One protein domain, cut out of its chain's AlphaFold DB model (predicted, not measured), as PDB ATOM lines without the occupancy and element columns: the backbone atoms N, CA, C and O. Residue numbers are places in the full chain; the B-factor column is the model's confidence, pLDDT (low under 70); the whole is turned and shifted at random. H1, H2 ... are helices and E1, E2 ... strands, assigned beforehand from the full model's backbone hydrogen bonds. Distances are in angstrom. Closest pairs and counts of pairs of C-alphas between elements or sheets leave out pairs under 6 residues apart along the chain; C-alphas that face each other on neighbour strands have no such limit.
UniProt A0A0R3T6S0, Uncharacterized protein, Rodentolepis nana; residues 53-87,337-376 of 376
ATOM      1  N   ASN A  53      24.333  -3.984 -23.252       84.69
ATOM      2  CA  ASN A  53      24.971  -5.171 -22.696       84.69
ATOM      3  C   ASN A  53      24.877  -6.336 -23.703       84.69
ATOM      4  O   ASN A  53      23.766  -6.777 -23.987       84.69
ATOM      5  N   PRO A  54      25.998  -6.875 -24.226       86.06
ATOM      6  CA  PRO A  54      25.962  -7.974 -25.195       86.06
ATOM      7  C   PRO A  54      25.342  -9.258 -24.629       86.06
ATOM      8  O   PRO A  54      24.858 -10.076 -25.415       86.06
ATOM      9  N   ASP A  55      25.333  -9.400 -23.301       89.69
ATOM     10  CA  ASP A  55      24.797 -10.550 -22.577       89.69
ATOM     11  C   ASP A  55      23.284 -10.425 -22.319       89.69
ATOM     12  O   ASP A  55      22.690 -11.364 -21.795       89.69
ATOM     13  N   ILE A  56      22.661  -9.286 -22.649       92.44
ATOM     14  CA  ILE A  56      21.225  -9.032 -22.488       92.44
ATOM     15  C   ILE A  56      20.588  -8.853 -23.863       92.44
ATOM     16  O   ILE A  56      21.185  -8.310 -24.793       92.44
ATOM     17  N   ASP A  57      19.358  -9.324 -23.993       93.50
ATOM     18  CA  ASP A  57      18.563  -9.149 -25.189       93.50
ATOM     19  C   ASP A  57      17.084  -9.038 -24.817       93.50
ATOM     20  O   ASP A  57      16.594  -9.761 -23.947       93.50
ATOM     21  N   VAL A  58      16.381  -8.093 -25.439       93.06
ATOM     22  CA  VAL A  58      14.999  -7.757 -25.082       93.06
ATOM     23  C   VAL A  58      14.139  -7.566 -26.320       93.06
ATOM     24  O   VAL A  58      14.601  -7.047 -27.332       93.06
ATOM     25  N   MET A  59      12.868  -7.950 -26.218       90.75
ATOM     26  CA  MET A  59      11.840  -7.603 -27.201       90.75
ATOM     27  C   MET A  59      10.787  -6.733 -26.536       90.75
ATOM     28  O   MET A  59      10.203  -7.118 -25.519       90.75
ATOM     29  N   LEU A  60      10.563  -5.561 -27.126       88.19
ATOM     30  CA  LEU A  60       9.632  -4.563 -26.624       88.19
ATOM     31  C   LEU A  60       8.291  -4.647 -27.357       88.19
ATOM     32  O   LEU A  60       8.257  -4.859 -28.570       88.19
ATOM     33  N   VAL A  61       7.199  -4.403 -26.637       82.12
ATOM     34  CA  VAL A  61       5.907  -4.030 -27.226       82.12
ATOM     35  C   VAL A  61       5.544  -2.657 -26.679       82.12
ATOM     36  O   VAL A  61       5.341  -2.473 -25.481       82.12
ATOM     37  N   GLY A  62       5.543  -1.654 -27.559       82.44
ATOM     38  CA  GLY A  62       5.537  -0.258 -27.127       82.44
ATOM     39  C   GLY A  62       6.797   0.062 -26.318       82.44
ATOM     40  O   GLY A  62       7.908  -0.084 -26.822       82.44
ATOM     41  N   ALA A  63       6.619   0.495 -25.069       82.38
ATOM     42  CA  ALA A  63       7.712   0.793 -24.140       82.38
ATOM     43  C   ALA A  63       7.993  -0.343 -23.136       82.38
ATOM     44  O   ALA A  63       8.896  -0.216 -22.310       82.38
ATOM     45  N   GLU A  64       7.227  -1.436 -23.180       84.56
ATOM     46  CA  GLU A  64       7.298  -2.513 -22.190       84.56
ATOM     47  C   GLU A  64       8.149  -3.683 -22.690       84.56
ATOM     48  O   GLU A  64       8.063  -4.082 -23.854       84.56
ATOM     49  N   VAL A  65       8.970  -4.250 -21.799       88.56
ATOM     50  CA  VAL A  65       9.776  -5.445 -22.080       88.56
ATOM     51  C   VAL A  65       8.883  -6.676 -22.004       88.56
ATOM     52  O   VAL A  65       8.562  -7.161 -20.926       88.56
ATOM     53  N   MET A  66       8.520  -7.219 -23.162       89.44
ATOM     54  CA  MET A  66       7.683  -8.417 -23.232       89.44
ATOM     55  C   MET A  66       8.477  -9.708 -23.086       89.44
ATOM     56  O   MET A  66       7.988 -10.680 -22.505       89.44
ATOM     57  N   TYR A  67       9.697  -9.709 -23.618       93.31
ATOM     58  CA  TYR A  67      10.620 -10.832 -23.540       93.31
ATOM     59  C   TYR A  67      11.988 -10.318 -23.141       93.31
ATOM     60  O   TYR A  67      12.464  -9.316 -23.678       93.31
ATOM     61  N   PHE A  68      12.631 -11.044 -22.243       94.25
ATOM     62  CA  PHE A  68      13.962 -10.733 -21.759       94.25
ATOM     63  C   PHE A  68      14.793 -11.999 -21.739       94.25
ATOM     64  O   PHE A  68      14.335 -13.025 -21.244       94.25
ATOM     65  N   SER A  69      16.018 -11.905 -22.230       94.94
ATOM     66  CA  SER A  69      17.032 -12.944 -22.167       94.94
ATOM     67  C   SER A  69      18.309 -12.348 -21.596       94.94
ATOM     68  O   SER A  69      18.729 -11.258 -21.985       94.94
ATOM     69  N   ARG A  70      18.946 -13.076 -20.683       93.94
ATOM     70  CA  ARG A  70      20.262 -12.746 -20.148       93.94
ATOM     71  C   ARG A  70      21.125 -13.987 -20.066       93.94
ATOM     72  O   ARG A  70      20.715 -14.981 -19.473       93.94
ATOM     73  N   VAL A  71      22.343 -13.908 -20.584       93.06
ATOM     74  CA  VAL A  71      23.385 -14.916 -20.370       93.06
ATOM     75  C   VAL A  71      24.230 -14.499 -19.169       93.06
ATOM     76  O   VAL A  71      24.586 -13.332 -19.004       93.06
ATOM     77  N   LEU A  72      24.535 -15.451 -18.294       91.06
ATOM     78  CA  LEU A  72      25.444 -15.260 -17.174       91.06
ATOM     79  C   LEU A  72      26.794 -15.871 -17.535       91.06
ATOM     80  O   LEU A  72      26.899 -17.063 -17.827       91.06
ATOM     81  N   ARG A  73      27.832 -15.037 -17.500       82.19
ATOM     82  CA  ARG A  73      29.219 -15.505 -17.546       82.19
ATOM     83  C   ARG A  73      29.522 -16.323 -16.294       82.19
ATOM     84  O   ARG A  73      28.885 -16.111 -15.261       82.19
ATOM     85  N   THR A  74      30.489 -17.232 -16.378       75.00
ATOM     86  CA  THR A  74      30.818 -18.180 -15.301       75.00
ATOM     87  C   THR A  74      31.050 -17.480 -13.961       75.00
ATOM     88  O   THR A  74      30.526 -17.912 -12.941       75.00
ATOM     89  N   GLU A  75      31.737 -16.338 -13.960       77.81
ATOM     90  CA  GLU A  75      32.027 -15.542 -12.763       77.81
ATOM     91  C   GLU A  75      30.795 -14.858 -12.140       77.81
ATOM     92  O   GLU A  75      30.838 -14.420 -10.992       77.81
ATOM     93  N   LYS A  76      29.688 -14.762 -12.884       79.44
ATOM     94  CA  LYS A  76      28.401 -14.208 -12.431       79.44
ATOM     95  C   LYS A  76      27.324 -15.279 -12.260       79.44
ATOM     96  O   LYS A  76      26.171 -14.932 -11.989       79.44
ATOM     97  N   ALA A  77      27.671 -16.552 -12.437       81.62
ATOM     98  CA  ALA A  77      26.725 -17.645 -12.323       81.62
ATOM     99  C   ALA A  77      26.136 -17.720 -10.905       81.62
ATOM    100  O   ALA A  77      26.782 -17.393  -9.904       81.62
ATOM    101  N   ILE A  78      24.870 -18.119 -10.819       89.81
ATOM    102  CA  ILE A  78      24.173 -18.295  -9.543       89.81
ATOM    103  C   ILE A  78      24.175 -19.780  -9.219       89.81
ATOM    104  O   ILE A  78      23.627 -20.564  -9.991       89.81
ATOM    105  N   ILE A  79      24.762 -20.148  -8.082       89.88
ATOM    106  CA  ILE A  79      24.656 -21.504  -7.543       89.88
ATOM    107  C   ILE A  79      23.224 -21.714  -7.050       89.88
ATOM    108  O   ILE A  79      22.696 -20.904  -6.282       89.88
ATOM    109  N   VAL A  80      22.602 -22.796  -7.502       89.88
ATOM    110  CA  VAL A  80      21.246 -23.208  -7.127       89.88
ATOM    111  C   VAL A  80      21.266 -24.640  -6.584       89.88
ATOM    112  O   VAL A  80      22.276 -25.339  -6.734       89.88
ATOM    113  N   PRO A  81      20.189 -25.102  -5.920       87.81
ATOM    114  CA  PRO A  81      20.130 -26.470  -5.419       87.81
ATOM    115  C   PRO A  81      20.359 -27.497  -6.534       87.81
ATOM    116  O   PRO A  81      19.918 -27.313  -7.671       87.81
ATOM    117  N   LYS A  82      21.056 -28.594  -6.217       84.19
ATOM    118  CA  LYS A  82      21.428 -29.622  -7.208       84.19
ATOM    119  C   LYS A  82      20.204 -30.285  -7.839       84.19
ATOM    120  O   LYS A  82      20.268 -30.759  -8.972       84.19
ATOM    121  N   GLU A  83      19.085 -30.278  -7.130       83.12
ATOM    122  CA  GLU A  83      17.770 -30.760  -7.546       83.12
ATOM    123  C   GLU A  83      17.215 -29.980  -8.745       83.12
ATOM    124  O   GLU A  83      16.385 -30.498  -9.482       83.12
ATOM    125  N   TRP A  84      17.686 -28.754  -8.995       85.38
ATOM    126  CA  TRP A  84      17.308 -28.024 -10.208       85.38
ATOM    127  C   TRP A  84      17.976 -28.628 -11.449       85.38
ATOM    128  O   TRP A  84      17.356 -28.694 -12.505       85.38
ATOM    129  N   CYS A  85      19.217 -29.111 -11.317       84.06
ATOM    130  CA  CYS A  85      19.951 -29.775 -12.399       84.06
ATOM    131  C   CYS A  85      19.722 -31.288 -12.468       84.06
ATOM    132  O   CYS A  85      20.172 -31.935 -13.409       84.06
ATOM    133  N   SER A  86      19.068 -31.877 -11.470       73.44
ATOM    134  CA  SER A  86      18.797 -33.310 -11.418       73.44
ATOM    135  C   SER A  86      17.298 -33.515 -11.318       73.44
ATOM    136  O   SER A  86      16.685 -33.261 -10.289       73.44
ATOM    137  N   ASN A  87      16.687 -33.974 -12.409       61.88
ATOM    138  CA  ASN A  87      15.274 -34.319 -12.402       61.88
ATOM    139  C   ASN A  87      15.030 -35.355 -11.280       61.88
ATOM    140  O   ASN A  87      15.598 -36.453 -11.316       61.88
ATOM    141  N   ARG A 337      18.106 -29.486 -17.973       89.06
ATOM    142  CA  ARG A 337      17.051 -28.734 -18.658       89.06
ATOM    143  C   ARG A 337      16.789 -27.398 -17.976       89.06
ATOM    144  O   ARG A 337      17.200 -27.161 -16.843       89.06
ATOM    145  N   VAL A 338      16.049 -26.539 -18.664       91.94
ATOM    146  CA  VAL A 338      15.551 -25.290 -18.101       91.94
ATOM    147  C   VAL A 338      14.672 -25.554 -16.880       91.94
ATOM    148  O   VAL A 338      13.782 -26.405 -16.906       91.94
ATOM    149  N   TYR A 339      14.891 -24.780 -15.822       91.25
ATOM    150  CA  TYR A 339      14.022 -24.755 -14.651       91.25
ATOM    151  C   TYR A 339      13.049 -23.583 -14.758       91.25
ATOM    152  O   TYR A 339      13.444 -22.480 -15.134       91.25
ATOM    153  N   LYS A 340      11.773 -23.809 -14.436       89.56
ATOM    154  CA  LYS A 340      10.703 -22.819 -14.616       89.56
ATOM    155  C   LYS A 340      10.029 -22.491 -13.293       89.56
ATOM    156  O   LYS A 340       9.811 -23.381 -12.475       89.56
ATOM    157  N   PHE A 341       9.666 -21.228 -13.103       88.56
ATOM    158  CA  PHE A 341       8.856 -20.791 -11.968       88.56
ATOM    159  C   PHE A 341       8.049 -19.537 -12.314       88.56
ATOM    160  O   PHE A 341       8.476 -18.704 -13.114       88.56
ATOM    161  N   ASP A 342       6.875 -19.406 -11.703       88.81
ATOM    162  CA  ASP A 342       6.010 -18.241 -11.877       88.81
ATOM    163  C   ASP A 342       6.320 -17.174 -10.822       88.81
ATOM    164  O   ASP A 342       6.685 -17.490  -9.687       88.81
ATOM    165  N   VAL A 343       6.125 -15.907 -11.195       87.81
ATOM    166  CA  VAL A 343       6.204 -14.746 -10.294       87.81
ATOM    167  C   VAL A 343       4.895 -13.963 -10.429       87.81
ATOM    168  O   VAL A 343       4.833 -12.965 -11.162       87.81
ATOM    169  N   PRO A 344       3.800 -14.456  -9.813       85.75
ATOM    170  CA  PRO A 344       2.451 -13.941 -10.038       85.75
ATOM    171  C   PRO A 344       2.305 -12.451  -9.721       85.75
ATOM    172  O   PRO A 344       1.652 -11.727 -10.467       85.75
ATOM    173  N   GLU A 345       2.969 -11.970  -8.672       86.31
ATOM    174  CA  GLU A 345       2.961 -10.572  -8.234       86.31
ATOM    175  C   GLU A 345       3.599  -9.604  -9.243       86.31
ATOM    176  O   GLU A 345       3.344  -8.401  -9.195       86.31
ATOM    177  N   LYS A 346       4.417 -10.119 -10.170       83.94
ATOM    178  CA  LYS A 346       4.984  -9.367 -11.299       83.94
ATOM    179  C   LYS A 346       4.330  -9.723 -12.636       83.94
ATOM    180  O   LYS A 346       4.672  -9.125 -13.650       83.94
ATOM    181  N   GLY A 347       3.417 -10.696 -12.660       87.94
ATOM    182  CA  GLY A 347       2.832 -11.214 -13.894       87.94
ATOM    183  C   GLY A 347       3.861 -11.861 -14.827       87.94
ATOM    184  O   GLY A 347       3.688 -11.796 -16.040       87.94
ATOM    185  N   LEU A 348       4.929 -12.458 -14.289       89.06
ATOM    186  CA  LEU A 348       6.019 -13.028 -15.088       89.06
ATOM    187  C   LEU A 348       6.022 -14.552 -15.039       89.06
ATOM    188  O   LEU A 348       5.727 -15.160 -14.007       89.06
ATOM    189  N   LYS A 349       6.451 -15.150 -16.149       91.38
ATOM    190  CA  LYS A 349       6.893 -16.545 -16.209       91.38
ATOM    191  C   LYS A 349       8.395 -16.568 -16.426       91.38
ATOM    192  O   LYS A 349       8.861 -16.051 -17.442       91.38
ATOM    193  N   MET A 350       9.123 -17.159 -15.485       93.00
ATOM    194  CA  MET A 350      10.578 -17.249 -15.511       93.00
ATOM    195  C   MET A 350      11.011 -18.637 -15.980       93.00
ATOM    196  O   MET A 350      10.467 -19.656 -15.552       93.00
ATOM    197  N   GLU A 351      12.042 -18.673 -16.810       95.31
ATOM    198  CA  GLU A 351      12.804 -19.871 -17.138       95.31
ATOM    199  C   GLU A 351      14.290 -19.573 -16.886       95.31
ATOM    200  O   GLU A 351      14.778 -18.482 -17.189       95.31
ATOM    201  N   VAL A 352      15.044 -20.532 -16.356       94.88
ATOM    202  CA  VAL A 352      16.499 -20.419 -16.211       94.88
ATOM    203  C   VAL A 352      17.194 -21.597 -16.866       94.88
ATOM    204  O   VAL A 352      16.811 -22.743 -16.654       94.88
ATOM    205  N   GLY A 353      18.212 -21.312 -17.676       93.94
ATOM    206  CA  GLY A 353      19.078 -22.333 -18.256       93.94
ATOM    207  C   GLY A 353      20.148 -22.735 -17.252       93.94
ATOM    208  O   GLY A 353      20.741 -21.874 -16.594       93.94
ATOM    209  N   LEU A 354      20.388 -24.038 -17.142       92.38
ATOM    210  CA  LEU A 354      21.216 -24.635 -16.103       92.38
ATOM    211  C   LEU A 354      22.432 -25.358 -16.688       92.38
ATOM    212  O   LEU A 354      22.395 -25.861 -17.811       92.38
ATOM    213  N   VAL A 355      23.515 -25.420 -15.914       89.75
ATOM    214  CA  VAL A 355      24.711 -26.215 -16.220       89.75
ATOM    215  C   VAL A 355      25.239 -26.877 -14.950       89.75
ATOM    216  O   VAL A 355      25.210 -26.269 -13.881       89.75
ATOM    217  N   ASN A 356      25.743 -28.106 -15.075       87.00
ATOM    218  CA  ASN A 356      26.494 -28.763 -14.007       87.00
ATOM    219  C   ASN A 356      27.990 -28.469 -14.165       87.00
ATOM    220  O   ASN A 356      28.534 -28.582 -15.266       87.00
ATOM    221  N   THR A 357      28.656 -28.104 -13.072       81.88
ATOM    222  CA  THR A 357      30.122 -28.024 -13.028       81.88
ATOM    223  C   THR A 357      30.732 -29.412 -12.861       81.88
ATOM    224  O   THR A 357      30.059 -30.362 -12.453       81.88
ATOM    225  N   LEU A 358      32.033 -29.534 -13.142       75.81
ATOM    226  CA  LEU A 358      32.781 -30.773 -12.893       75.81
ATOM    227  C   LEU A 358      32.779 -31.160 -11.405       75.81
ATOM    228  O   LEU A 358      32.767 -32.346 -11.085       75.81
ATOM    229  N   ASP A 359      32.700 -30.170 -10.513       76.19
ATOM    230  CA  ASP A 359      32.618 -30.357  -9.059       76.19
ATOM    231  C   ASP A 359      31.187 -30.697  -8.581       76.19
ATOM    232  O   ASP A 359      30.918 -30.863  -7.388       76.19
ATOM    233  N   GLY A 360      30.244 -30.831  -9.520       78.06
ATOM    234  CA  GLY A 360      28.865 -31.225  -9.264       78.06
ATOM    235  C   GLY A 360      28.005 -30.117  -8.657       78.06
ATOM    236  O   GLY A 360      27.050 -30.428  -7.939       78.06
ATOM    237  N   GLU A 361      28.344 -28.848  -8.888       86.88
ATOM    238  CA  GLU A 361      27.477 -27.706  -8.585       86.88
ATOM    239  C   GLU A 361      26.483 -27.470  -9.725       86.88
ATOM    240  O   GLU A 361      26.824 -27.645 -10.894       86.88
ATOM    241  N   CYS A 362      25.272 -27.031  -9.383       89.06
ATOM    242  CA  CYS A 362      24.266 -26.613 -10.354       89.06
ATOM    243  C   CYS A 362      24.271 -25.088 -10.464       89.06
ATOM    244  O   CYS A 362      24.066 -24.389  -9.470       89.06
ATOM    245  N   LEU A 363      24.508 -24.574 -11.669       92.25
ATOM    246  CA  LEU A 363      24.630 -23.147 -11.934       92.25
ATOM    247  C   LEU A 363      23.558 -22.662 -12.905       92.25
ATOM    248  O   LEU A 363      23.298 -23.295 -13.928       92.25
ATOM    249  N   VAL A 364      23.017 -21.472 -12.650       93.94
ATOM    250  CA  VAL A 364      22.253 -20.717 -13.650       93.94
ATOM    251  C   VAL A 364      23.221 -20.074 -14.640       93.94
ATOM    252  O   VAL A 364      24.066 -19.267 -14.249       93.94
ATOM    253  N   ARG A 365      23.062 -20.401 -15.926       92.62
ATOM    254  CA  ARG A 365      23.827 -19.830 -17.051       92.62
ATOM    255  C   ARG A 365      22.997 -18.872 -17.901       92.62
ATOM    256  O   ARG A 365      23.556 -18.055 -18.628       92.62
ATOM    257  N   SER A 366      21.673 -18.955 -17.844       94.88
ATOM    258  CA  SER A 366      20.808 -17.996 -18.528       94.88
ATOM    259  C   SER A 366      19.512 -17.760 -17.776       94.88
ATOM    260  O   SER A 366      19.023 -18.633 -17.063       94.88
ATOM    261  N   ILE A 367      18.958 -16.566 -17.945       95.69
ATOM    262  CA  ILE A 367      17.675 -16.146 -17.398       95.69
ATOM    263  C   ILE A 367      16.810 -15.710 -18.572       95.69
ATOM    264  O   ILE A 367      17.248 -14.920 -19.405       95.69
ATOM    265  N   PHE A 368      15.586 -16.210 -18.624       96.25
ATOM    266  CA  PHE A 368      14.581 -15.820 -19.593       96.25
ATOM    267  C   PHE A 368      13.279 -15.523 -18.867       96.25
ATOM    268  O   PHE A 368      12.898 -16.249 -17.948       96.25
ATOM    269  N   TYR A 369      12.579 -14.473 -19.280       94.19
ATOM    270  CA  TYR A 369      11.201 -14.296 -18.853       94.19
ATOM    271  C   TYR A 369      10.303 -13.818 -19.970       94.19
ATOM    272  O   TYR A 369      10.731 -13.179 -20.934       94.19
ATOM    273  N   THR A 370       9.025 -14.124 -19.776       91.50
ATOM    274  CA  THR A 370       7.925 -13.566 -20.555       91.50
ATOM    275  C   THR A 370       6.967 -12.861 -19.617       91.50
ATOM    276  O   THR A 370       6.639 -13.385 -18.545       91.50
ATOM    277  N   GLN A 371       6.527 -11.675 -20.017       85.75
ATOM    278  CA  GLN A 371       5.458 -10.982 -19.320       85.75
ATOM    279  C   GLN A 371       4.117 -11.556 -19.779       85.75
ATOM    280  O   GLN A 371       3.880 -11.724 -20.978       85.75
ATOM    281  N   ASN A 372       3.246 -11.915 -18.833       71.19
ATOM    282  CA  ASN A 372       1.905 -12.378 -19.163       71.19
ATOM    283  C   ASN A 372       1.175 -11.244 -19.878       71.19
ATOM    284  O   ASN A 372       0.795 -10.247 -19.265       71.19
ATOM    285  N   ILE A 373       0.932 -11.435 -21.172       57.53
ATOM    286  CA  ILE A 373      -0.053 -10.654 -21.903       57.53
ATOM    287  C   ILE A 373      -1.400 -11.103 -21.347       57.53
ATOM    288  O   ILE A 373      -1.965 -12.115 -21.764       57.53
ATOM    289  N   GLY A 374      -1.900 -10.392 -20.339       50.06
ATOM    290  CA  GLY A 374      -3.333 -10.366 -20.116       50.06
ATOM    291  C   GLY A 374      -3.926  -9.769 -21.381       50.06
ATOM    292  O   GLY A 374      -3.862  -8.555 -21.546       50.06
ATOM    293  N   PHE A 375      -4.389 -10.613 -22.305       40.28
ATOM    294  CA  PHE A 375      -5.141 -10.163 -23.472       40.28
ATOM    295  C   PHE A 375      -6.318  -9.346 -22.929       40.28
ATOM    296  O   PHE A 375      -7.207  -9.910 -22.287       40.28
ATOM    297  N   ARG A 376      -6.230  -8.020 -23.049       32.66
ATOM    298  CA  ARG A 376      -7.302  -7.105 -22.655       32.66
ATOM    299  C   ARG A 376      -8.393  -7.104 -23.704       32.66
ATOM    300  O   ARG A 376      -8.037  -7.133 -24.903       32.66
TER     301      ARG A 376
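Overview. This is residues 53 to 87 and 337 to 376 of the 376 residues of an uncharacterized protein of Rodentolepis nana (UniProt A0A0R3T6S0). The domain is a single elongated, twisted sheet, with E6 running through its middle: E5 and then E4 follow on one side of E6, while E2 and then E1 follow on the other. The short strand E3 pairs with the first residues of E6, on the same side as E2, and the very short helix H1 stands beside the strands near that end. The printed part has 75 residues, with six named strands and one named helix; along the chain E1 to E3 come before H1 and E4 to E6 come after it, the neighbour pairs of the branched sheet are antiparallel, and the class is mostly strand. The whole is only just loose, close to compact, with a radius of gyration of the C-alphas of 14.0 A and spans of 47 by 28 by 17 A.

Along the chain. E1, residues 56 to 61, begins at C-alpha 56 (21.225, -9.032, -22.488) and is 16.8 A long. E2, residues 64 to 71, is 20.4 A long and bends by 60 degrees at residue 67. E3 is residues 78 to 80, 6.2 A, and H1 is residues 82 to 85, 5.4 A. After the cut come E4, residues 339 to 343, 13.4 A, and E5, residues 348 to 356, 25.8 A. E6, residues 362 to 371, is 26.0 A long, bends by 61 degrees at residue 365 and ends at C-alpha 371 (5.458, -10.982, -19.320).

Arrangement. E1 and E2 form a hairpin at 165 degrees, with N 57 and O 69 2.9 A apart, within hydrogen-bond range. On the other side of E2 lies E6, antiparallel at 167 degrees, with N 70 and O 367 at 2.8 A. The pairing of E6 is staggered: residues 362 to 364 pair with E3, where N 80 and O 362 are 2.9 A apart, and residues 366 to 370 with E2. On the other side of E6 lies E5, a hairpin with it at 160 degrees, with N 351 and O 368 at 2.8 A. E4 and E5 form a hairpin at 154 degrees, with N 341 and O 350 at 3.0 A; E4, E5 and E6 make a meander, each strand the antiparallel neighbour of the one before. E1, E3 and E4 are edge strands, and E2 and E3 are apart. H1 is on the sheet, at the sheet's level with a height of 1.4 A; its closest C-alphas to E6 are those of Lys 82 and Cys 362, 5.2 A apart. H1 is too short for an O i to N i+4 pair; its one O i to N i+3 pair is within range.

Size, cuts and confidence. The C-alphas farthest apart, those of Asp 359 and Arg 376, are 48.2 A apart. Residues 88 to 336 are not printed, and C-alphas 87 and 337 are 8.6 A apart across the cut. Of the links that are printed whole, E2 to E3 is short and the others are tight. Mean pLDDT of the printed part is 85.2; residue 87 and residues 373 to 376 are under 70.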